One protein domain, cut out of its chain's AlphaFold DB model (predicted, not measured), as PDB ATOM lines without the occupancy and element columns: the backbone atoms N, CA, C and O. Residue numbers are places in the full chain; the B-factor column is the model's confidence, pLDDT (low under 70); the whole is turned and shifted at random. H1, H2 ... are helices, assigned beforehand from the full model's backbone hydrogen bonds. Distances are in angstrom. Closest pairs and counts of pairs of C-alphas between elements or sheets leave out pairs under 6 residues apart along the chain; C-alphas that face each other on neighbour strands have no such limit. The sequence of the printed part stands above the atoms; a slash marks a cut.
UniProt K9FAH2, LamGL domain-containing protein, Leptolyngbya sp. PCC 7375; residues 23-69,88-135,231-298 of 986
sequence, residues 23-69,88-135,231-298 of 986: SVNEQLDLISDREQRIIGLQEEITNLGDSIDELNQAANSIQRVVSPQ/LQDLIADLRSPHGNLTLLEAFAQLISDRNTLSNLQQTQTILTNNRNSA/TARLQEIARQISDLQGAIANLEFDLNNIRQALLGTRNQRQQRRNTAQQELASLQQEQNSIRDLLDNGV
ATOM      1  N   SER A  23     199.038 171.721 119.819       47.41
ATOM      2  CA  SER A  23     199.995 170.673 120.200       47.41
ATOM      3  C   SER A  23     199.310 169.317 120.422       47.41
ATOM      4  O   SER A  23     198.115 169.252 120.694       47.41
ATOM      5  N   VAL A  24     200.060 168.209 120.376       46.56
ATOM      6  CA  VAL A  24     199.518 166.851 120.624       46.56
ATOM      7  C   VAL A  24     198.758 166.773 121.955       46.56
ATOM      8  O   VAL A  24     197.689 166.174 122.021       46.56
ATOM      9  N   ASN A  25     199.271 167.428 123.000       44.91
ATOM     10  CA  ASN A  25     198.585 167.498 124.290       44.91
ATOM     11  C   ASN A  25     197.293 168.316 124.196       44.91
ATOM     12  O   ASN A  25     196.272 167.886 124.711       44.91
ATOM     13  N   GLU A  26     197.292 169.437 123.474       48.88
ATOM     14  CA  GLU A  26     196.077 170.223 123.241       48.88
ATOM     15  C   GLU A  26     195.040 169.487 122.374       48.88
ATOM     16  O   GLU A  26     193.842 169.697 122.553       48.88
ATOM     17  N   GLN A  27     195.473 168.618 121.457       53.25
ATOM     18  CA  GLN A  27     194.598 167.746 120.667       53.25
ATOM     19  C   GLN A  27     194.006 166.614 121.521       53.25
ATOM     20  O   GLN A  27     192.820 166.313 121.395       53.25
ATOM     21  N   LEU A  28     194.796 166.020 122.423       49.78
ATOM     22  CA  LEU A  28     194.324 165.033 123.403       49.78
ATOM     23  C   LEU A  28     193.350 165.655 124.414       49.78
ATOM     24  O   LEU A  28     192.305 165.066 124.688       49.78
ATOM     25  N   ASP A  29     193.642 166.862 124.900       56.97
ATOM     26  CA  ASP A  29     192.744 167.631 125.767       56.97
ATOM     27  C   ASP A  29     191.430 167.946 125.039       56.97
ATOM     28  O   ASP A  29     190.350 167.780 125.601       56.97
ATOM     29  N   LEU A  30     191.501 168.337 123.760       62.28
ATOM     30  CA  LEU A  30     190.315 168.593 122.943       62.28
ATOM     31  C   LEU A  30     189.484 167.318 122.737       62.28
ATOM     32  O   LEU A  30     188.254 167.381 122.781       62.28
ATOM     33  N   ILE A  31     190.129 166.162 122.547       62.34
ATOM     34  CA  ILE A  31     189.443 164.865 122.500       62.34
ATOM     35  C   ILE A  31     188.749 164.581 123.826       62.34
ATOM     36  O   ILE A  31     187.566 164.252 123.785       62.34
ATOM     37  N   SER A  32     189.438 164.735 124.962       60.09
ATOM     38  CA  SER A  32     188.857 164.521 126.297       60.09
ATOM     39  C   SER A  32     187.643 165.433 126.519       60.09
ATOM     40  O   SER A  32     186.557 164.961 126.868       60.09
ATOM     41  N   ASP A  33     187.758 166.719 126.174       67.31
ATOM     42  CA  ASP A  33     186.654 167.682 126.251       67.31
ATOM     43  C   ASP A  33     185.477 167.277 125.338       67.31
ATOM     44  O   ASP A  33     184.307 167.364 125.735       67.31
ATOM     45  N   ARG A  34     185.750 166.781 124.118       76.06
ATOM     46  CA  ARG A  34     184.703 166.249 123.225       76.06
ATOM     47  C   ARG A  34     184.062 164.980 123.784       76.06
ATOM     48  O   ARG A  34     182.846 164.851 123.676       76.06
ATOM     49  N   GLU A  35     184.825 164.069 124.393       68.19
ATOM     50  CA  GLU A  35     184.293 162.855 125.031       68.19
ATOM     51  C   GLU A  35     183.304 163.202 126.142       68.19
ATOM     52  O   GLU A  35     182.195 162.666 126.160       68.19
ATOM     53  N   GLN A  36     183.649 164.152 127.013       71.00
ATOM     54  CA  GLN A  36     182.744 164.595 128.076       71.00
ATOM     55  C   GLN A  36     181.473 165.227 127.528       71.00
ATOM     56  O   GLN A  36     180.370 164.914 127.984       71.00
ATOM     57  N   ARG A  37     181.597 166.087 126.512       76.62
ATOM     58  CA  ARG A  37     180.428 166.702 125.879       76.62
ATOM     59  C   ARG A  37     179.524 165.654 125.230       76.62
ATOM     60  O   ARG A  37     178.304 165.760 125.333       76.62
ATOM     61  N   ILE A  38     180.109 164.634 124.602       74.56
ATOM     62  CA  ILE A  38     179.389 163.495 124.026       74.56
ATOM     63  C   ILE A  38     178.622 162.729 125.111       74.56
ATOM     64  O   ILE A  38     177.439 162.455 124.914       74.56
ATOM     65  N   ILE A  39     179.256 162.427 126.249       71.75
ATOM     66  CA  ILE A  39     178.614 161.741 127.384       71.75
ATOM     67  C   ILE A  39     177.423 162.562 127.897       71.75
ATOM     68  O   ILE A  39     176.309 162.043 127.974       71.75
ATOM     69  N   GLY A  40     177.618 163.862 128.144       72.56
ATOM     70  CA  GLY A  40     176.544 164.748 128.601       72.56
ATOM     71  C   GLY A  40     175.373 164.835 127.614       72.56
ATOM     72  O   GLY A  40     174.211 164.758 128.013       72.56
ATOM     73  N   LEU A  41     175.651 164.916 126.305       74.56
ATOM     74  CA  LEU A  41     174.610 164.901 125.269       74.56
ATOM     75  C   LEU A  41     173.872 163.553 125.205       74.56
ATOM     76  O   LEU A  41     172.665 163.528 124.964       74.56
ATOM     77  N   GLN A  42     174.558 162.427 125.424       74.25
ATOM     78  CA  GLN A  42     173.929 161.099 125.474       74.25
ATOM     79  C   GLN A  42     172.975 160.963 126.669       74.25
ATOM     80  O   GLN A  42     171.867 160.433 126.511       74.25
ATOM     81  N   GLU A  43     173.357 161.479 127.838       77.75
ATOM     82  CA  GLU A  43     172.485 161.546 129.015       77.75
ATOM     83  C   GLU A  43     171.289 162.476 128.781       77.75
ATOM     84  O   GLU A  43     170.148 162.088 129.045       77.75
ATOM     85  N   GLU A  44     171.504 163.664 128.203       78.81
ATOM     86  CA  GLU A  44     170.421 164.585 127.840       78.81
ATOM     87  C   GLU A  44     169.420 163.922 126.879       78.81
ATOM     88  O   GLU A  44     168.208 163.971 127.102       78.81
ATOM     89  N   ILE A  45     169.907 163.251 125.830       78.06
ATOM     90  CA  ILE A  45     169.070 162.533 124.857       78.06
ATOM     91  C   ILE A  45     168.262 161.422 125.535       78.06
ATOM     92  O   ILE A  45     167.084 161.253 125.201       78.06
ATOM     93  N   THR A  46     168.864 160.692 126.477       75.62
ATOM     94  CA  THR A  46     168.199 159.629 127.248       75.62
ATOM     95  C   THR A  46     167.083 160.211 128.116       75.62
ATOM     96  O   THR A  46     165.925 159.819 127.971       75.62
ATOM     97  N   ASN A  47     167.386 161.249 128.902       74.19
ATOM     98  CA  ASN A  47     166.421 161.950 129.753       74.19
ATOM     99  C   ASN A  47     165.262 162.571 128.949       74.19
ATOM    100  O   ASN A  47     164.095 162.533 129.363       74.19
ATOM    101  N   LEU A  48     165.562 163.142 127.776       77.50
ATOM    102  CA  LEU A  48     164.551 163.646 126.844       77.50
ATOM    103  C   LEU A  48     163.711 162.507 126.253       77.50
ATOM    104  O   LEU A  48     162.513 162.700 126.045       77.50
ATOM    105  N   GLY A  49     164.308 161.344 125.983       72.12
ATOM    106  CA  GLY A  49     163.620 160.127 125.554       72.12
ATOM    107  C   GLY A  49     162.577 159.669 126.569       72.12
ATOM    108  O   GLY A  49     161.392 159.626 126.232       72.12
ATOM    109  N   ASP A  50     162.998 159.455 127.814       71.81
ATOM    110  CA  ASP A  50     162.124 159.040 128.919       71.81
ATOM    111  C   ASP A  50     160.978 160.039 129.121       71.81
ATOM    112  O   ASP A  50     159.800 159.676 129.148       71.81
ATOM    113  N   SER A  51     161.305 161.334 129.127       71.00
ATOM    114  CA  SER A  51     160.317 162.415 129.209       71.00
ATOM    115  C   SER A  51     159.283 162.390 128.075       71.00
ATOM    116  O   SER A  51     158.102 162.673 128.282       71.00
ATOM    117  N   ILE A  52     159.718 162.128 126.837       78.25
ATOM    118  CA  ILE A  52     158.828 162.062 125.669       78.25
ATOM    119  C   ILE A  52     157.903 160.847 125.778       78.25
ATOM    120  O   ILE A  52     156.718 160.956 125.441       78.25
ATOM    121  N   ASP A  53     158.409 159.714 126.257       74.75
ATOM    122  CA  ASP A  53     157.621 158.499 126.455       74.75
ATOM    123  C   ASP A  53     156.579 158.662 127.562       74.75
ATOM    124  O   ASP A  53     155.419 158.277 127.375       74.75
ATOM    125  N   GLU A  54     156.921 159.337 128.656       70.12
ATOM    126  CA  GLU A  54     155.966 159.728 129.698       70.12
ATOM    127  C   GLU A  54     154.865 160.648 129.150       70.12
ATOM    128  O   GLU A  54     153.671 160.388 129.338       70.12
ATOM    129  N   LEU A  55     155.241 161.683 128.389       71.69
ATOM    130  CA  LEU A  55     154.293 162.585 127.726       71.69
ATOM    131  C   LEU A  55     153.358 161.828 126.769       71.69
ATOM    132  O   LEU A  55     152.160 162.123 126.701       71.69
ATOM    133  N   ASN A  56     153.871 160.820 126.056       75.75
ATOM    134  CA  ASN A  56     153.071 159.949 125.196       75.75
ATOM    135  C   ASN A  56     152.070 159.112 125.996       75.75
ATOM    136  O   ASN A  56     150.898 159.022 125.618       75.75
ATOM    137  N   GLN A  57     152.503 158.508 127.102       72.31
ATOM    138  CA  GLN A  57     151.631 157.720 127.974       72.31
ATOM    139  C   GLN A  57     150.526 158.582 128.597       72.31
ATOM    140  O   GLN A  57     149.354 158.181 128.593       72.31
ATOM    141  N   ALA A  58     150.859 159.792 129.052       67.75
ATOM    142  CA  ALA A  58     149.901 160.754 129.592       67.75
ATOM    143  C   ALA A  58     148.873 161.193 128.532       67.75
ATOM    144  O   ALA A  58     147.662 161.087 128.752       67.75
ATOM    145  N   ALA A  59     149.329 161.600 127.341       72.31
ATOM    146  CA  ALA A  59     148.452 162.013 126.244       72.31
ATOM    147  C   ALA A  59     147.509 160.884 125.780       72.31
ATOM    148  O   ALA A  59     146.323 161.124 125.523       72.31
ATOM    149  N   ASN A  60     148.005 159.643 125.718       73.19
ATOM    150  CA  ASN A  60     147.207 158.463 125.369       73.19
ATOM    151  C   ASN A  60     146.156 158.133 126.438       73.19
ATOM    152  O   ASN A  60     145.027 157.760 126.106       73.19
ATOM    153  N   SER A  61     146.505 158.293 127.714       68.50
ATOM    154  CA  SER A  61     145.584 158.079 128.835       68.50
ATOM    155  C   SER A  61     144.435 159.091 128.809       68.50
ATOM    156  O   SER A  61     143.273 158.692 128.910       68.50
ATOM    157  N   ILE A  62     144.727 160.372 128.545       68.50
ATOM    158  CA  ILE A  62     143.703 161.416 128.363       68.50
ATOM    159  C   ILE A  62     142.787 161.085 127.170       68.50
ATOM    160  O   ILE A  62     141.561 161.148 127.288       68.50
ATOM    161  N   GLN A  63     143.345 160.658 126.029       72.06
ATOM    162  CA  GLN A  63     142.558 160.317 124.834       72.06
ATOM    163  C   GLN A  63     141.538 159.193 125.078       72.06
ATOM    164  O   GLN A  63     140.409 159.252 124.571       72.06
ATOM    165  N   ARG A  64     141.918 158.165 125.845       68.06
ATOM    166  CA  ARG A  64     141.025 157.045 126.177       68.06
ATOM    167  C   ARG A  64     139.819 157.488 127.007       68.06
ATOM    168  O   ARG A  64     138.750 156.911 126.843       68.06
ATOM    169  N   VAL A  65     139.975 158.512 127.845       63.06
ATOM    170  CA  VAL A  65     138.914 159.033 128.722       63.06
ATOM    171  C   VAL A  65     137.953 159.967 127.974       63.06
ATOM    172  O   VAL A  65     136.733 159.862 128.133       63.06
ATOM    173  N   VAL A  66     138.482 160.833 127.104       63.22
ATOM    174  CA  VAL A  66     137.671 161.756 126.286       63.22
ATOM    175  C   VAL A  66     136.776 160.988 125.298       63.22
ATOM    176  O   VAL A  66     135.662 161.414 124.998       63.22
ATOM    177  N   SER A  67     137.192 159.800 124.852       61.19
ATOM    178  CA  SER A  67     136.430 158.985 123.897       61.19
ATOM    179  C   SER A  67     135.137 158.394 124.513       61.19
ATOM    180  O   SER A  67     135.209 157.731 125.548       61.19
ATOM    181  N   PRO A  68     133.949 158.530 123.883       55.50
ATOM    182  CA  PRO A  68     132.662 158.099 124.462       55.50
ATOM    183  C   PRO A  68     132.473 156.585 124.689       55.50
ATOM    184  O   PRO A  68     131.463 156.176 125.262       55.50
ATOM    185  N   GLN A  69     133.379 155.737 124.189       54.97
ATOM    186  CA  GLN A  69     133.112 154.305 123.987       54.97
ATOM    187  C   GLN A  69     133.502 153.373 125.149       54.97
ATOM    188  O   GLN A  69     133.042 152.235 125.156       54.97
ATOM    189  N   LEU A  88     155.476 164.001 137.764       49.34
ATOM    190  CA  LEU A  88     154.187 164.103 137.076       49.34
ATOM    191  C   LEU A  88     153.380 165.317 137.573       49.34
ATOM    192  O   LEU A  88     152.653 165.929 136.791       49.34
ATOM    193  N   GLN A  89     153.515 165.678 138.856       53.91
ATOM    194  CA  GLN A  89     152.910 166.884 139.423       53.91
ATOM    195  C   GLN A  89     153.593 168.173 138.953       53.91
ATOM    196  O   GLN A  89     152.875 169.131 138.671       53.91
ATOM    197  N   ASP A  90     154.914 168.185 138.773       53.31
ATOM    198  CA  ASP A  90     155.656 169.335 138.235       53.31
ATOM    199  C   ASP A  90     155.284 169.619 136.772       53.31
ATOM    200  O   ASP A  90     155.010 170.759 136.395       53.31
ATOM    201  N   LEU A  91     155.133 168.573 135.953       51.78
ATOM    202  CA  LEU A  91     154.702 168.705 134.554       51.78
ATOM    203  C   LEU A  91     153.260 169.233 134.417       51.78
ATOM    204  O   LEU A  91     152.915 169.912 133.450       51.78
ATOM    205  N   ILE A  92     152.405 168.902 135.390       53.06
ATOM    206  CA  ILE A  92     151.036 169.420 135.515       53.06
ATOM    207  C   ILE A  92     151.049 170.856 136.080       53.06
ATOM    208  O   ILE A  92     150.176 171.657 135.734       53.06
ATOM    209  N   ALA A  93     152.035 171.207 136.912       54.38
ATOM    210  CA  ALA A  93     152.192 172.532 137.505       54.38
ATOM    211  C   ALA A  93     152.605 173.607 136.482       54.38
ATOM    212  O   ALA A  93     152.090 174.724 136.570       54.38
ATOM    213  N   ASP A  94     153.416 173.261 135.477       48.44
ATOM    214  CA  ASP A  94     153.830 174.167 134.386       48.44
ATOM    215  C   ASP A  94     152.688 174.563 133.423       48.44
ATOM    216  O   ASP A  94     152.811 175.521 132.658       48.44
ATOM    217  N   LEU A  95     151.544 173.866 133.454       45.88
ATOM    218  CA  LEU A  95     150.451 174.007 132.476       45.88
ATOM    219  C   LEU A  95     149.166 174.657 133.022       45.88
ATOM    220  O   LEU A  95     148.101 174.546 132.408       45.88
ATOM    221  N   ARG A  96     149.225 175.351 134.167       47.19
ATOM    222  CA  ARG A  96     148.029 175.939 134.800       47.19
ATOM    223  C   ARG A  96     147.279 176.914 133.877       47.19
ATOM    224  O   ARG A  96     147.778 177.973 133.511       47.19
ATOM    225  N   SER A  97     146.014 176.594 133.610       45.00
ATOM    226  CA  SER A  97     144.979 177.484 133.068       45.00
ATOM    227  C   SER A  97     143.600 176.996 133.565       45.00
ATOM    228  O   SER A  97     143.493 175.873 134.054       45.00
ATOM    229  N   PRO A  98     142.500 177.754 133.443       43.91
ATOM    230  CA  PRO A  98     142.103 178.938 134.195       43.91
ATOM    231  C   PRO A  98     140.903 178.659 135.142       43.91
ATOM    232  O   PRO A  98     140.204 179.591 135.538       43.91
ATOM    233  N   HIS A  99     140.639 177.398 135.524       46.12
ATOM    234  CA  HIS A  99     139.385 177.002 136.201       46.12
ATOM    235  C   HIS A  99     139.517 176.233 137.533       46.12
ATOM    236  O   HIS A  99     138.659 175.429 137.886       46.12
ATOM    237  N   GLY A 100     140.504 176.590 138.357       53.78
ATOM    238  CA  GLY A 100     140.499 176.251 139.788       53.78
ATOM    239  C   GLY A 100     141.019 174.852 140.145       53.78
ATOM    240  O   GLY A 100     141.141 173.970 139.306       53.78
ATOM    241  N   ASN A 101     141.378 174.711 141.425       55.47
ATOM    242  CA  ASN A 101     142.180 173.642 142.035       55.47
ATOM    243  C   ASN A 101     141.554 172.228 141.968       55.47
ATOM    244  O   ASN A 101     141.163 171.691 143.003       55.47
ATOM    245  N   LEU A 102     141.473 171.610 140.792       55.22
ATOM    246  CA  LEU A 102     141.295 170.161 140.665       55.22
ATOM    247  C   LEU A 102     142.573 169.550 140.098       55.22
ATOM    248  O   LEU A 102     143.113 170.015 139.095       55.22
ATOM    249  N   THR A 103     143.052 168.489 140.733       61.38
ATOM    250  CA  THR A 103     144.092 167.633 140.166       61.38
ATOM    251  C   THR A 103     143.536 166.863 138.964       61.38
ATOM    252  O   THR A 103     142.332 166.615 138.854       61.38
ATOM    253  N   LEU A 104     144.417 166.433 138.057       63.72
ATOM    254  CA  LEU A 104     144.035 165.655 136.871       63.72
ATOM    255  C   LEU A 104     143.226 164.393 137.245       63.72
ATOM    256  O   LEU A 104     142.269 164.022 136.567       63.72
ATOM    257  N   LEU A 105     143.591 163.763 138.367       62.94
ATOM    258  CA  LEU A 105     142.924 162.583 138.914       62.94
ATOM    259  C   LEU A 105     141.497 162.893 139.396       62.94
ATOM    260  O   LEU A 105     140.576 162.118 139.134       62.94
ATOM    261  N   GLU A 106     141.301 164.034 140.057       65.94
ATOM    262  CA  GLU A 106     139.983 164.485 140.517       65.94
ATOM    263  C   GLU A 106     139.076 164.857 139.340       65.94
ATOM    264  O   GLU A 106     137.906 164.473 139.328       65.94
ATOM    265  N   ALA A 107     139.617 165.511 138.305       67.06
ATOM    266  CA  ALA A 107     138.876 165.825 137.084       67.06
ATOM    267  C   ALA A 107     138.391 164.553 136.359       67.06
ATOM    268  O   ALA A 107     137.244 164.483 135.910       67.06
ATOM    269  N   PHE A 108     139.226 163.509 136.296       70.31
ATOM    270  CA  PHE A 108     138.828 162.218 135.727       70.31
ATOM    271  C   PHE A 108     137.760 161.502 136.553       70.31
ATOM    272  O   PHE A 108     136.784 160.997 135.988       70.31
ATOM    273  N   ALA A 109     137.921 161.457 137.877       68.44
ATOM    274  CA  ALA A 109     136.938 160.851 138.768       68.44
ATOM    275  C   ALA A 109     135.574 161.554 138.649       68.44
ATOM    276  O   ALA A 109     134.536 160.888 138.563       68.44
ATOM    277  N   GLN A 110     135.588 162.885 138.554       75.81
ATOM    278  CA  GLN A 110     134.393 163.698 138.369       75.81
ATOM    279  C   GLN A 110     133.714 163.416 137.022       75.81
ATOM    280  O   GLN A 110     132.519 163.135 136.996       75.81
ATOM    281  N   LEU A 111     134.466 163.368 135.915       78.50
ATOM    282  CA  LEU A 111     133.915 163.077 134.586       78.50
ATOM    283  C   LEU A 111     133.232 161.698 134.517       78.50
ATOM    284  O   LEU A 111     132.165 161.551 133.914       78.50
ATOM    285  N   ILE A 112     133.831 160.676 135.138       77.44
ATOM    286  CA  ILE A 112     133.248 159.327 135.214       77.44
ATOM    287  C   ILE A 112     131.948 159.356 136.025       77.44
ATOM    288  O   ILE A 112     130.932 158.795 135.598       77.44
ATOM    289  N   SER A 113     131.967 160.024 137.180       81.31
ATOM    290  CA  SER A 113     130.798 160.188 138.046       81.31
ATOM    291  C   SER A 113     129.646 160.905 137.326       81.31
ATOM    292  O   SER A 113     128.505 160.425 137.327       81.31
ATOM    293  N   ASP A 114     129.950 161.996 136.624       83.06
ATOM    294  CA  ASP A 114     128.969 162.806 135.905       83.06
ATOM    295  C   ASP A 114     128.370 162.049 134.719       83.06
ATOM    296  O   ASP A 114     127.151 162.053 134.543       83.06
ATOM    297  N   ARG A 115     129.179 161.307 133.946       83.62
ATOM    298  CA  ARG A 115     128.681 160.447 132.854       83.62
ATOM    299  C   ARG A 115     127.759 159.335 133.366       83.62
ATOM    300  O   ARG A 115     126.740 159.048 132.730       83.62
ATOM    301  N   ASN A 116     128.078 158.726 134.510       83.38
ATOM    302  CA  ASN A 116     127.219 157.716 135.137       83.38
ATOM    303  C   ASN A 116     125.889 158.325 135.598       83.38
ATOM    304  O   ASN A 116     124.818 157.778 135.318       83.38
ATOM    305  N   THR A 117     125.947 159.491 136.240       86.69
ATOM    306  CA  THR A 117     124.765 160.231 136.700       86.69
ATOM    307  C   THR A 117     123.892 160.670 135.526       86.69
ATOM    308  O   THR A 117     122.680 160.448 135.548       86.69
ATOM    309  N   LEU A 118     124.496 161.195 134.456       87.75
ATOM    310  CA  LEU A 118     123.815 161.559 133.217       87.75
ATOM    311  C   LEU A 118     123.100 160.351 132.601       87.75
ATOM    312  O   LEU A 118     121.921 160.450 132.264       87.75
ATOM    313  N   SER A 119     123.776 159.201 132.503       86.75
ATOM    314  CA  SER A 119     123.176 157.968 131.979       86.75
ATOM    315  C   SER A 119     121.964 157.532 132.812       86.75
ATOM    316  O   SER A 119     120.921 157.188 132.252       86.75
ATOM    317  N   ASN A 120     122.065 157.592 134.143       87.44
ATOM    318  CA  ASN A 120     120.971 157.245 135.052       87.44
ATOM    319  C   ASN A 120     119.789 158.221 134.937       87.44
ATOM    320  O   ASN A 120     118.631 157.795 134.916       87.44
ATOM    321  N   LEU A 121     120.055 159.525 134.823       89.75
ATOM    322  CA  LEU A 121     119.023 160.546 134.639       89.75
ATOM    323  C   LEU A 121     118.335 160.423 133.279       89.75
ATOM    324  O   LEU A 121     117.111 160.490 133.227       89.75
ATOM    325  N   GLN A 122     119.075 160.171 132.197       88.75
ATOM    326  CA  GLN A 122     118.514 159.925 130.862       88.75
ATOM    327  C   GLN A 122     117.625 158.674 130.843       88.75
ATOM    328  O   GLN A 122     116.523 158.688 130.281       88.75
ATOM    329  N   GLN A 123     118.060 157.598 131.506       88.88
ATOM    330  CA  GLN A 123     117.252 156.390 131.666       88.88
ATOM    331  C   GLN A 123     115.985 156.676 132.485       88.88
ATOM    332  O   GLN A 123     114.887 156.292 132.078       88.88
ATOM    333  N   THR A 124     116.111 157.410 133.593       86.81
ATOM    334  CA  THR A 124     114.978 157.822 134.435       86.81
ATOM    335  C   THR A 124     113.997 158.697 133.655       86.81
ATOM    336  O   THR A 124     112.798 158.430 133.664       86.81
ATOM    337  N   GLN A 125     114.484 159.688 132.909       89.81
ATOM    338  CA  GLN A 125     113.675 160.555 132.052       89.81
ATOM    339  C   GLN A 125     112.909 159.741 131.003       89.81
ATOM    340  O   GLN A 125     111.717 159.976 130.795       89.81
ATOM    341  N   THR A 126     113.561 158.752 130.387       88.50
ATOM    342  CA  THR A 126     112.941 157.838 129.417       88.50
ATOM    343  C   THR A 126     111.830 157.013 130.068       88.50
ATOM    344  O   THR A 126     110.709 156.973 129.556       88.50
ATOM    345  N   ILE A 127     112.099 156.405 131.229       86.81
ATOM    346  CA  ILE A 127     111.120 155.616 131.992       86.81
ATOM    347  C   ILE A 127     109.918 156.479 132.383       86.81
ATOM    348  O   ILE A 127     108.777 156.102 132.121       86.81
ATOM    349  N   LEU A 128     110.150 157.658 132.965       86.25
ATOM    350  CA  LEU A 128     109.084 158.568 133.381       86.25
ATOM    351  C   LEU A 128     108.262 159.055 132.177       86.25
ATOM    352  O   LEU A 128     107.033 159.072 132.239       86.25
ATOM    353  N   THR A 129     108.904 159.376 131.054       85.62
ATOM    354  CA  THR A 129     108.208 159.792 129.824       85.62
ATOM    355  C   THR A 129     107.330 158.668 129.265       85.62
ATOM    356  O   THR A 129     106.163 158.897 128.939       85.62
ATOM    357  N   ASN A 130     107.830 157.431 129.238       85.44
ATOM    358  CA  ASN A 130     107.053 156.259 128.821       85.44
ATOM    359  C   ASN A 130     105.890 155.966 129.781       85.44
ATOM    360  O   ASN A 130     104.771 155.687 129.338       85.44
ATOM    361  N   ASN A 131     106.117 156.099 131.090       82.19
ATOM    362  CA  ASN A 131     105.085 155.947 132.112       82.19
ATOM    363  C   ASN A 131     103.997 157.015 131.975       82.19
ATOM    364  O   ASN A 131     102.821 156.693 132.094       82.19
ATOM    365  N   ARG A 132     104.341 158.267 131.650       83.81
ATOM    366  CA  ARG A 132     103.353 159.322 131.365       83.81
ATOM    367  C   ARG A 132     102.426 158.946 130.213       83.81
ATOM    368  O   ARG A 132     101.219 159.142 130.319       83.81
ATOM    369  N   ASN A 133     102.994 158.414 129.133       81.00
ATOM    370  CA  ASN A 133     102.256 158.092 127.913       81.00
ATOM    371  C   ASN A 133     101.375 156.840 128.063       81.00
ATOM    372  O   ASN A 133     100.350 156.724 127.394       81.00
ATOM    373  N   SER A 134     101.755 155.917 128.949       84.25
ATOM    374  CA  SER A 134     101.043 154.655 129.197       84.25
ATOM    375  C   SER A 134     100.162 154.666 130.455       84.25
ATOM    376  O   SER A 134      99.330 153.772 130.634       84.25
ATOM    377  N   ALA A 135     100.301 155.676 131.319       87.19
ATOM    378  CA  ALA A 135      99.570 155.789 132.573       87.19
ATOM    379  C   ALA A 135      98.055 155.893 132.369       87.19
ATOM    380  O   ALA A 135      97.551 156.561 131.463       87.19
ATOM    381  N   THR A 231     105.198 167.115 135.803       87.25
ATOM    382  CA  THR A 231     105.753 167.975 134.751       87.25
ATOM    383  C   THR A 231     106.942 168.777 135.279       87.25
ATOM    384  O   THR A 231     107.986 168.786 134.635       87.25
ATOM    385  N   ALA A 232     106.826 169.361 136.477       87.69
ATOM    386  CA  ALA A 232     107.923 170.059 137.146       87.69
ATOM    387  C   ALA A 232     109.115 169.127 137.423       87.69
ATOM    388  O   ALA A 232     110.260 169.508 137.213       87.69
ATOM    389  N   ARG A 233     108.858 167.874 137.815       89.19
ATOM    390  CA  ARG A 233     109.910 166.869 138.008       89.19
ATOM    391  C   ARG A 233     110.615 166.480 136.708       89.19
ATOM    392  O   ARG A 233     111.837 166.390 136.695       89.19
ATOM    393  N   LEU A 234     109.875 166.274 135.615       88.62
ATOM    394  CA  LEU A 234     110.465 166.021 134.294       88.62
ATOM    395  C   LEU A 234     111.292 167.213 133.796       88.62
ATOM    396  O   LEU A 234     112.344 167.002 133.200       88.62
ATOM    397  N   GLN A 235     110.830 168.441 134.046       90.56
ATOM    398  CA  GLN A 235     111.581 169.662 133.741       90.56
ATOM    399  C   GLN A 235     112.851 169.769 134.587       90.56
ATOM    400  O   GLN A 235     113.898 170.108 134.049       90.56
ATOM    401  N   GLU A 236     112.789 169.414 135.870       91.19
ATOM    402  CA  GLU A 236     113.961 169.390 136.747       91.19
ATOM    403  C   GLU A 236     114.984 168.337 136.304       91.19
ATOM    404  O   GLU A 236     116.167 168.639 136.220       91.19
ATOM    405  N   ILE A 237     114.548 167.127 135.936       89.44
ATOM    406  CA  ILE A 237     115.445 166.102 135.375       89.44
ATOM    407  C   ILE A 237     116.042 166.580 134.044       89.44
ATOM    408  O   ILE A 237     117.234 166.409 133.817       89.44
ATOM    409  N   ALA A 238     115.246 167.205 133.170       89.12
ATOM    410  CA  ALA A 238     115.742 167.756 131.907       89.12
ATOM    411  C   ALA A 238     116.780 168.868 132.130       89.12
ATOM    412  O   ALA A 238     117.785 168.913 131.425       89.12
ATOM    413  N   ARG A 239     116.566 169.728 133.134       92.88
ATOM    414  CA  ARG A 239     117.525 170.754 133.555       92.88
ATOM    415  C   ARG A 239     118.811 170.120 134.085       92.88
ATOM    416  O   ARG A 239     119.877 170.462 133.603       92.88
ATOM    417  N   GLN A 240     118.713 169.139 134.987       91.81
ATOM    418  CA  GLN A 240     119.871 168.405 135.517       91.81
ATOM    419  C   GLN A 240     120.673 167.702 134.413       91.81
ATOM    420  O   GLN A 240     121.898 167.716 134.448       91.81
ATOM    421  N   ILE A 241     119.996 167.123 133.415       91.12
ATOM    422  CA  ILE A 241     120.635 166.547 132.225       91.12
ATOM    423  C   ILE A 241     121.384 167.630 131.444       91.12
ATOM    424  O   ILE A 241     122.547 167.424 131.117       91.12
ATOM    425  N   SER A 242     120.746 168.771 131.170       90.81
ATOM    426  CA  SER A 242     121.367 169.885 130.441       90.81
ATOM    427  C   SER A 242     122.583 170.453 131.180       90.81
ATOM    428  O   SER A 242     123.613 170.703 130.558       90.81
ATOM    429  N   ASP A 243     122.482 170.629 132.497       87.06
ATOM    430  CA  ASP A 243     123.561 171.153 133.336       87.06
ATOM    431  C   ASP A 243     124.746 170.176 133.376       87.06
ATOM    432  O   ASP A 243     125.889 170.582 133.167       87.06
ATOM    433  N   LEU A 244     124.484 168.872 133.555       86.88
ATOM    434  CA  LEU A 244     125.519 167.831 133.507       86.88
ATOM    435  C   LEU A 244     126.158 167.708 132.122       86.88
ATOM    436  O   LEU A 244     127.365 167.519 132.028       86.88
ATOM    437  N   GLN A 245     125.381 167.831 131.042       89.12
ATOM    438  CA  GLN A 245     125.924 167.846 129.681       89.12
ATOM    439  C   GLN A 245     126.869 169.032 129.466       89.12
ATOM    440  O   GLN A 245     127.929 168.852 128.869       89.12
ATOM    441  N   GLY A 246     126.522 170.216 129.979       84.12
ATOM    442  CA  GLY A 246     127.399 171.388 129.953       84.12
ATOM    443  C   GLY A 246     128.675 171.190 130.777       84.12
ATOM    444  O   GLY A 246     129.765 171.476 130.290       84.12
ATOM    445  N   ALA A 247     128.560 170.643 131.991       81.62
ATOM    446  CA  ALA A 247     129.708 170.350 132.852       81.62
ATOM    447  C   ALA A 247     130.669 169.324 132.221       81.62
ATOM    448  O   ALA A 247     131.878 169.548 132.194       81.62
ATOM    449  N   ILE A 248     130.130 168.243 131.642       82.94
ATOM    450  CA  ILE A 248     130.903 167.228 130.910       82.94
ATOM    451  C   ILE A 248     131.619 167.853 129.707       82.94
ATOM    452  O   ILE A 248     132.808 167.609 129.527       82.94
ATOM    453  N   ALA A 249     130.931 168.680 128.914       81.81
ATOM    454  CA  ALA A 249     131.528 169.324 127.744       81.81
ATOM    455  C   ALA A 249     132.686 170.265 128.118       81.81
ATOM    456  O   ALA A 249     133.709 170.276 127.435       81.81
ATOM    457  N   ASN A 250     132.554 171.013 129.217       80.44
ATOM    458  CA  ASN A 250     133.623 171.878 129.722       80.44
ATOM    459  C   ASN A 250     134.836 171.060 130.195       80.44
ATOM    460  O   ASN A 250     135.957 171.346 129.785       80.44
ATOM    461  N   LEU A 251     134.618 169.992 130.971       76.62
ATOM    462  CA  LEU A 251     135.699 169.101 131.412       76.62
ATOM    463  C   LEU A 251     136.404 168.410 130.233       76.62
ATOM    464  O   LEU A 251     137.626 168.285 130.223       76.62
ATOM    465  N   GLU A 252     135.658 167.972 129.217       80.94
ATOM    466  CA  GLU A 252     136.226 167.400 127.990       80.94
ATOM    467  C   GLU A 252     137.041 168.429 127.193       80.94
ATOM    468  O   GLU A 252     138.076 168.083 126.617       80.94
ATOM    469  N   PHE A 253     136.598 169.686 127.158       80.81
ATOM    470  CA  PHE A 253     137.333 170.783 126.534       80.81
ATOM    471  C   PHE A 253     138.655 171.056 127.263       80.81
ATOM    472  O   PHE A 253     139.707 171.091 126.625       80.81
ATOM    473  N   ASP A 254     138.627 171.150 128.592       73.88
ATOM    474  CA  ASP A 254     139.817 171.386 129.411       73.88
ATOM    475  C   ASP A 254     140.832 170.239 129.293       73.88
ATOM    476  O   ASP A 254     142.019 170.475 129.055       73.88
ATOM    477  N   LEU A 255     140.374 168.983 129.344       75.62
ATOM    478  CA  LEU A 255     141.231 167.810 129.138       75.62
ATOM    479  C   LEU A 255     141.864 167.786 127.738       75.62
ATOM    480  O   LEU A 255     143.024 167.393 127.586       75.62
ATOM    481  N   ASN A 256     141.137 168.229 126.709       79.81
ATOM    482  CA  ASN A 256     141.693 168.367 125.363       79.81
ATOM    483  C   ASN A 256     142.737 169.488 125.278       79.81
ATOM    484  O   ASN A 256     143.759 169.291 124.621       79.81
ATOM    485  N   ASN A 257     142.533 170.621 125.952       77.56
ATOM    486  CA  ASN A 257     143.528 171.696 126.010       77.56
ATOM    487  C   ASN A 257     144.817 171.233 126.695       77.56
ATOM    488  O   ASN A 257     145.903 171.436 126.151       77.56
ATOM    489  N   ILE A 258     144.700 170.532 127.828       73.38
ATOM    490  CA  ILE A 258     145.848 169.940 128.532       73.38
ATOM    491  C   ILE A 258     146.590 168.970 127.610       73.38
ATOM    492  O   ILE A 258     147.812 169.028 127.492       73.38
ATOM    493  N   ARG A 259     145.863 168.118 126.879       78.81
ATOM    494  CA  ARG A 259     146.466 167.212 125.895       78.81
ATOM    495  C   ARG A 259     147.236 167.961 124.803       78.81
ATOM    496  O   ARG A 259     148.334 167.533 124.453       78.81
ATOM    497  N   GLN A 260     146.676 169.031 124.239       79.62
ATOM    498  CA  GLN A 260     147.366 169.819 123.210       79.62
ATOM    499  C   GLN A 260     148.628 170.481 123.763       79.62
ATOM    500  O   GLN A 260     149.657 170.483 123.090       79.62
ATOM    501  N   ALA A 261     148.583 170.967 125.002       72.94
ATOM    502  CA  ALA A 261     149.749 171.530 125.663       72.94
ATOM    503  C   ALA A 261     150.846 170.476 125.900       72.94
ATOM    504  O   ALA A 261     151.997 170.716 125.549       72.94
ATOM    505  N   LEU A 262     150.487 169.268 126.362       73.12
ATOM    506  CA  LEU A 262     151.422 168.140 126.497       73.12
ATOM    507  C   LEU A 262     152.072 167.761 125.157       73.12
ATOM    508  O   LEU A 262     153.277 167.515 125.100       73.12
ATOM    509  N   LEU A 263     151.301 167.744 124.063       79.62
ATOM    510  CA  LEU A 263     151.834 167.511 122.715       79.62
ATOM    511  C   LEU A 263     152.763 168.647 122.257       79.62
ATOM    512  O   LEU A 263     153.772 168.381 121.606       79.62
ATOM    513  N   GLY A 264     152.459 169.896 122.619       76.44
ATOM    514  CA  GLY A 264     153.329 171.049 122.388       76.44
ATOM    515  C   GLY A 264     154.678 170.905 123.095       76.44
ATOM    516  O   GLY A 264     155.721 170.972 122.441       76.44
ATOM    517  N   THR A 265     154.665 170.614 124.397       74.88
ATOM    518  CA  THR A 265     155.876 170.365 125.197       74.88
ATOM    519  C   THR A 265     156.669 169.177 124.654       74.88
ATOM    520  O   THR A 265     157.892 169.251 124.525       74.88
ATOM    521  N   ARG A 266     155.984 168.097 124.250       82.94
ATOM    522  CA  ARG A 266     156.611 166.942 123.595       82.94
ATOM    523  C   ARG A 266     157.350 167.355 122.324       82.94
ATOM    524  O   ARG A 266     158.496 166.957 122.146       82.94
ATOM    525  N   ASN A 267     156.720 168.135 121.448       82.69
ATOM    526  CA  ASN A 267     157.335 168.570 120.193       82.69
ATOM    527  C   ASN A 267     158.567 169.453 120.437       82.69
ATOM    528  O   ASN A 267     159.573 169.286 119.752       82.69
ATOM    529  N   GLN A 268     158.530 170.335 121.440       79.56
ATOM    530  CA  GLN A 268     159.696 171.136 121.833       79.56
ATOM    531  C   GLN A 268     160.849 170.262 122.344       79.56
ATOM    532  O   GLN A 268     161.986 170.427 121.905       79.56
ATOM    533  N   ARG A 269     160.567 169.292 123.227       81.25
ATOM    534  CA  ARG A 269     161.578 168.340 123.725       81.25
ATOM    535  C   ARG A 269     162.129 167.453 122.608       81.25
ATOM    536  O   ARG A 269     163.329 167.215 122.548       81.25
ATOM    537  N   GLN A 270     161.279 167.033 121.674       84.31
ATOM    538  CA  GLN A 270     161.675 166.283 120.483       84.31
ATOM    539  C   GLN A 270     162.612 167.096 119.580       84.31
ATOM    540  O   GLN A 270     163.577 166.550 119.054       84.31
ATOM    541  N   GLN A 271     162.347 168.393 119.413       84.75
ATOM    542  CA  GLN A 271     163.215 169.283 118.648       84.75
ATOM    543  C   GLN A 271     164.578 169.450 119.326       84.75
ATOM    544  O   GLN A 271     165.592 169.291 118.656       84.75
ATOM    545  N   ARG A 272     164.608 169.678 120.649       79.62
ATOM    546  CA  ARG A 272     165.860 169.724 121.427       79.62
ATOM    547  C   ARG A 272     166.672 168.440 121.278       79.62
ATOM    548  O   ARG A 272     167.852 168.511 120.964       79.62
ATOM    549  N   ARG A 273     166.019 167.278 121.387       86.06
ATOM    550  CA  ARG A 273     166.666 165.974 121.188       86.06
ATOM    551  C   ARG A 273     167.291 165.851 119.797       86.06
ATOM    552  O   ARG A 273     168.404 165.358 119.676       86.06
ATOM    553  N   ASN A 274     166.595 166.303 118.753       84.81
ATOM    554  CA  ASN A 274     167.125 166.264 117.388       84.81
ATOM    555  C   ASN A 274     168.336 167.200 117.215       84.81
ATOM    556  O   ASN A 274     169.295 166.820 116.552       84.81
ATOM    557  N   THR A 275     168.312 168.397 117.814       83.94
ATOM    558  CA  THR A 275     169.464 169.317 117.818       83.94
ATOM    559  C   THR A 275     170.657 168.702 118.551       83.94
ATOM    560  O   THR A 275     171.747 168.664 117.992       83.94
ATOM    561  N   ALA A 276     170.439 168.139 119.744       75.00
ATOM    562  CA  ALA A 276     171.474 167.439 120.504       75.00
ATOM    563  C   ALA A 276     172.067 166.252 119.721       75.00
ATOM    564  O   ALA A 276     173.273 166.033 119.743       75.00
ATOM    565  N   GLN A 277     171.246 165.514 118.960       82.50
ATOM    566  CA  GLN A 277     171.716 164.436 118.080       82.50
ATOM    567  C   GLN A 277     172.589 164.937 116.918       82.50
ATOM    568  O   GLN A 277     173.535 164.253 116.532       82.50
ATOM    569  N   GLN A 278     172.288 166.110 116.355       84.81
ATOM    570  CA  GLN A 278     173.120 166.724 115.312       84.81
ATOM    571  C   GLN A 278     174.461 167.202 115.876       84.81
ATOM    572  O   GLN A 278     175.498 166.949 115.266       84.81
ATOM    573  N   GLU A 279     174.444 167.846 117.045       83.19
ATOM    574  CA  GLU A 279     175.658 168.259 117.758       83.19
ATOM    575  C   GLU A 279     176.528 167.042 118.099       83.19
ATOM    576  O   GLU A 279     177.717 167.037 117.789       83.19
ATOM    577  N   LEU A 280     175.923 165.970 118.624       79.00
ATOM    578  CA  LEU A 280     176.596 164.701 118.905       79.00
ATOM    579  C   LEU A 280     177.300 164.137 117.661       79.00
ATOM    580  O   LEU A 280     178.473 163.785 117.737       79.00
ATOM    581  N   ALA A 281     176.616 164.085 116.513       78.38
ATOM    582  CA  ALA A 281     177.201 163.581 115.270       78.38
ATOM    583  C   ALA A 281     178.373 164.450 114.778       78.38
ATOM    584  O   ALA A 281     179.401 163.918 114.362       78.38
ATOM    585  N   SER A 282     178.240 165.779 114.866       78.06
ATOM    586  CA  SER A 282     179.308 166.718 114.504       78.06
ATOM    587  C   SER A 282     180.534 166.552 115.401       78.06
ATOM    588  O   SER A 282     181.654 166.478 114.900       78.06
ATOM    589  N   LEU A 283     180.332 166.454 116.718       71.75
ATOM    590  CA  LEU A 283     181.416 166.270 117.683       71.75
ATOM    591  C   LEU A 283     182.107 164.915 117.520       71.75
ATOM    592  O   LEU A 283     183.325 164.838 117.632       71.75
ATOM    593  N   GLN A 284     181.354 163.856 117.212       74.19
ATOM    594  CA  GLN A 284     181.921 162.542 116.899       74.19
ATOM    595  C   GLN A 284     182.776 162.578 115.628       74.19
ATOM    596  O   GLN A 284     183.842 161.969 115.593       74.19
ATOM    597  N   GLN A 285     182.346 163.304 114.593       73.31
ATOM    598  CA  GLN A 285     183.126 163.468 113.367       73.31
ATOM    599  C   GLN A 285     184.411 164.277 113.604       73.31
ATOM    600  O   GLN A 285     185.478 163.875 113.141       73.31
ATOM    601  N   GLU A 286     184.322 165.386 114.342       71.38
ATOM    602  CA  GLU A 286     185.475 166.206 114.733       71.38
ATOM    603  C   GLU A 286     186.472 165.378 115.557       71.38
ATOM    604  O   GLU A 286     187.649 165.306 115.216       71.38
ATOM    605  N   GLN A 287     185.989 164.660 116.575       73.12
ATOM    606  CA  GLN A 287     186.803 163.776 117.403       73.12
ATOM    607  C   GLN A 287     187.484 162.673 116.588       73.12
ATOM    608  O   GLN A 287     188.663 162.412 116.804       73.12
ATOM    609  N   ASN A 288     186.771 162.025 115.662       67.19
ATOM    610  CA  ASN A 288     187.367 161.010 114.793       67.19
ATOM    611  C   ASN A 288     188.442 161.612 113.889       67.19
ATOM    612  O   ASN A 288     189.486 161.003 113.724       67.19
ATOM    613  N   SER A 289     188.232 162.828 113.383       62.66
ATOM    614  CA  SER A 289     189.234 163.526 112.569       62.66
ATOM    615  C   SER A 289     190.496 163.847 113.381       62.66
ATOM    616  O   SER A 289     191.605 163.652 112.897       62.66
ATOM    617  N   ILE A 290     190.345 164.282 114.639       62.97
ATOM    618  CA  ILE A 290     191.478 164.538 115.545       62.97
ATOM    619  C   ILE A 290     192.170 163.224 115.940       62.97
ATOM    620  O   ILE A 290     193.397 163.163 115.971       62.97
ATOM    621  N   ARG A 291     191.416 162.146 116.198       60.44
ATOM    622  CA  ARG A 291     191.995 160.815 116.444       60.44
ATOM    623  C   ARG A 291     192.734 160.284 115.225       60.44
ATOM    624  O   ARG A 291     193.829 159.775 115.390       60.44
ATOM    625  N   ASP A 292     192.202 160.465 114.022       58.19
ATOM    626  CA  ASP A 292     192.876 160.072 112.784       58.19
ATOM    627  C   ASP A 292     194.184 160.854 112.584       58.19
ATOM    628  O   ASP A 292     195.170 160.271 112.128       58.19
ATOM    629  N   LEU A 293     194.223 162.140 112.964       54.75
ATOM    630  CA  LEU A 293     195.447 162.954 113.001       54.75
ATOM    631  C   LEU A 293     196.461 162.443 114.040       54.75
ATOM    632  O   LEU A 293     197.660 162.447 113.773       54.75
ATOM    633  N   LEU A 294     196.007 161.973 115.206       53.94
ATOM    634  CA  LEU A 294     196.875 161.412 116.250       53.94
ATOM    635  C   LEU A 294     197.387 160.004 115.906       53.94
ATOM    636  O   LEU A 294     198.579 159.735 116.042       53.94
ATOM    637  N   ASP A 295     196.507 159.121 115.435       49.50
ATOM    638  CA  ASP A 295     196.804 157.718 115.129       49.50
ATOM    639  C   ASP A 295     197.696 157.580 113.888       49.50
ATOM    640  O   ASP A 295     198.552 156.691 113.824       49.50
ATOM    641  N   ASN A 296     197.537 158.473 112.906       47.91
ATOM    642  CA  ASN A 296     198.348 158.477 111.687       47.91
ATOM    643  C   ASN A 296     199.482 159.522 111.707       47.91
ATOM    644  O   ASN A 296     200.292 159.536 110.777       47.91
ATOM    645  N   GLY A 297     199.572 160.345 112.763       52.91
ATOM    646  CA  GLY A 297     200.465 161.505 112.873       52.91
ATOM    647  C   GLY A 297     200.128 162.624 111.877       52.91
ATOM    648  O   GLY A 297     199.304 162.452 110.975       52.91
ATOM    649  N   VAL A 298     200.835 163.763 111.959       52.28
ATOM    650  CA  VAL A 298     200.879 164.726 110.840       52.28
ATOM    651  C   VAL A 298     201.589 164.024 109.686       52.28
ATOM    652  O   VAL A 298     202.820 163.946 109.631       52.28
TER     653      VAL A 298
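This is residues 23 to 69, 88 to 135 and 231 to 298 of the 986 residues of the protein "LamGL domain-containing protein" of Leptolyngbya sp. PCC 7375 (UniProt K9FAH2). A long thin rod: H4 runs nearly its whole length, with H1 and H3, one after the other, alongside it. Small H2 lies near mid-length. The printed part has 163 residues, four named helices, H1 to H4 in chain order, and no named strand: all helix, extended, radius of gyration of the C-alphas 28.5 A, spans 104 by 28 by 16 A.

H4, residues 231 to 296, runs 95.9 A from C-alpha 231 at (105.753, 167.975, 134.751) to C-alpha 296 at (198.348, 158.477, 111.687). H1 is residues 24 to 66, 62.3 A; H3, 104 to 134, 45.0 A; H2, 88 to 93, 8.7 A.

H4 touches H1 opposite ways at a shallow tilt of 17 degrees, closest C-alphas Ile 45 and Arg 273, 5.6 A. With residues 234 to 251 alone, H4 touches H3 opposite ways at a shallow tilt of 31 degrees, closest C-alphas Leu 118 and Ile 241, 6.0 A. H1 and H2 are near each other. In H1, H2, H3 and H4 every O i to N i+4 pair is within hydrogen-bond range.

The printed part has two cuts, one between residues 69 and 88, where 18 residues are not printed and the two C-alphas are 26.7 A apart, and one between residues 135 and 231, where 95 are not printed and the two C-alphas are 13.8 A apart. Of the printed residues 53 have pLDDT under 70, among them 88 to 107.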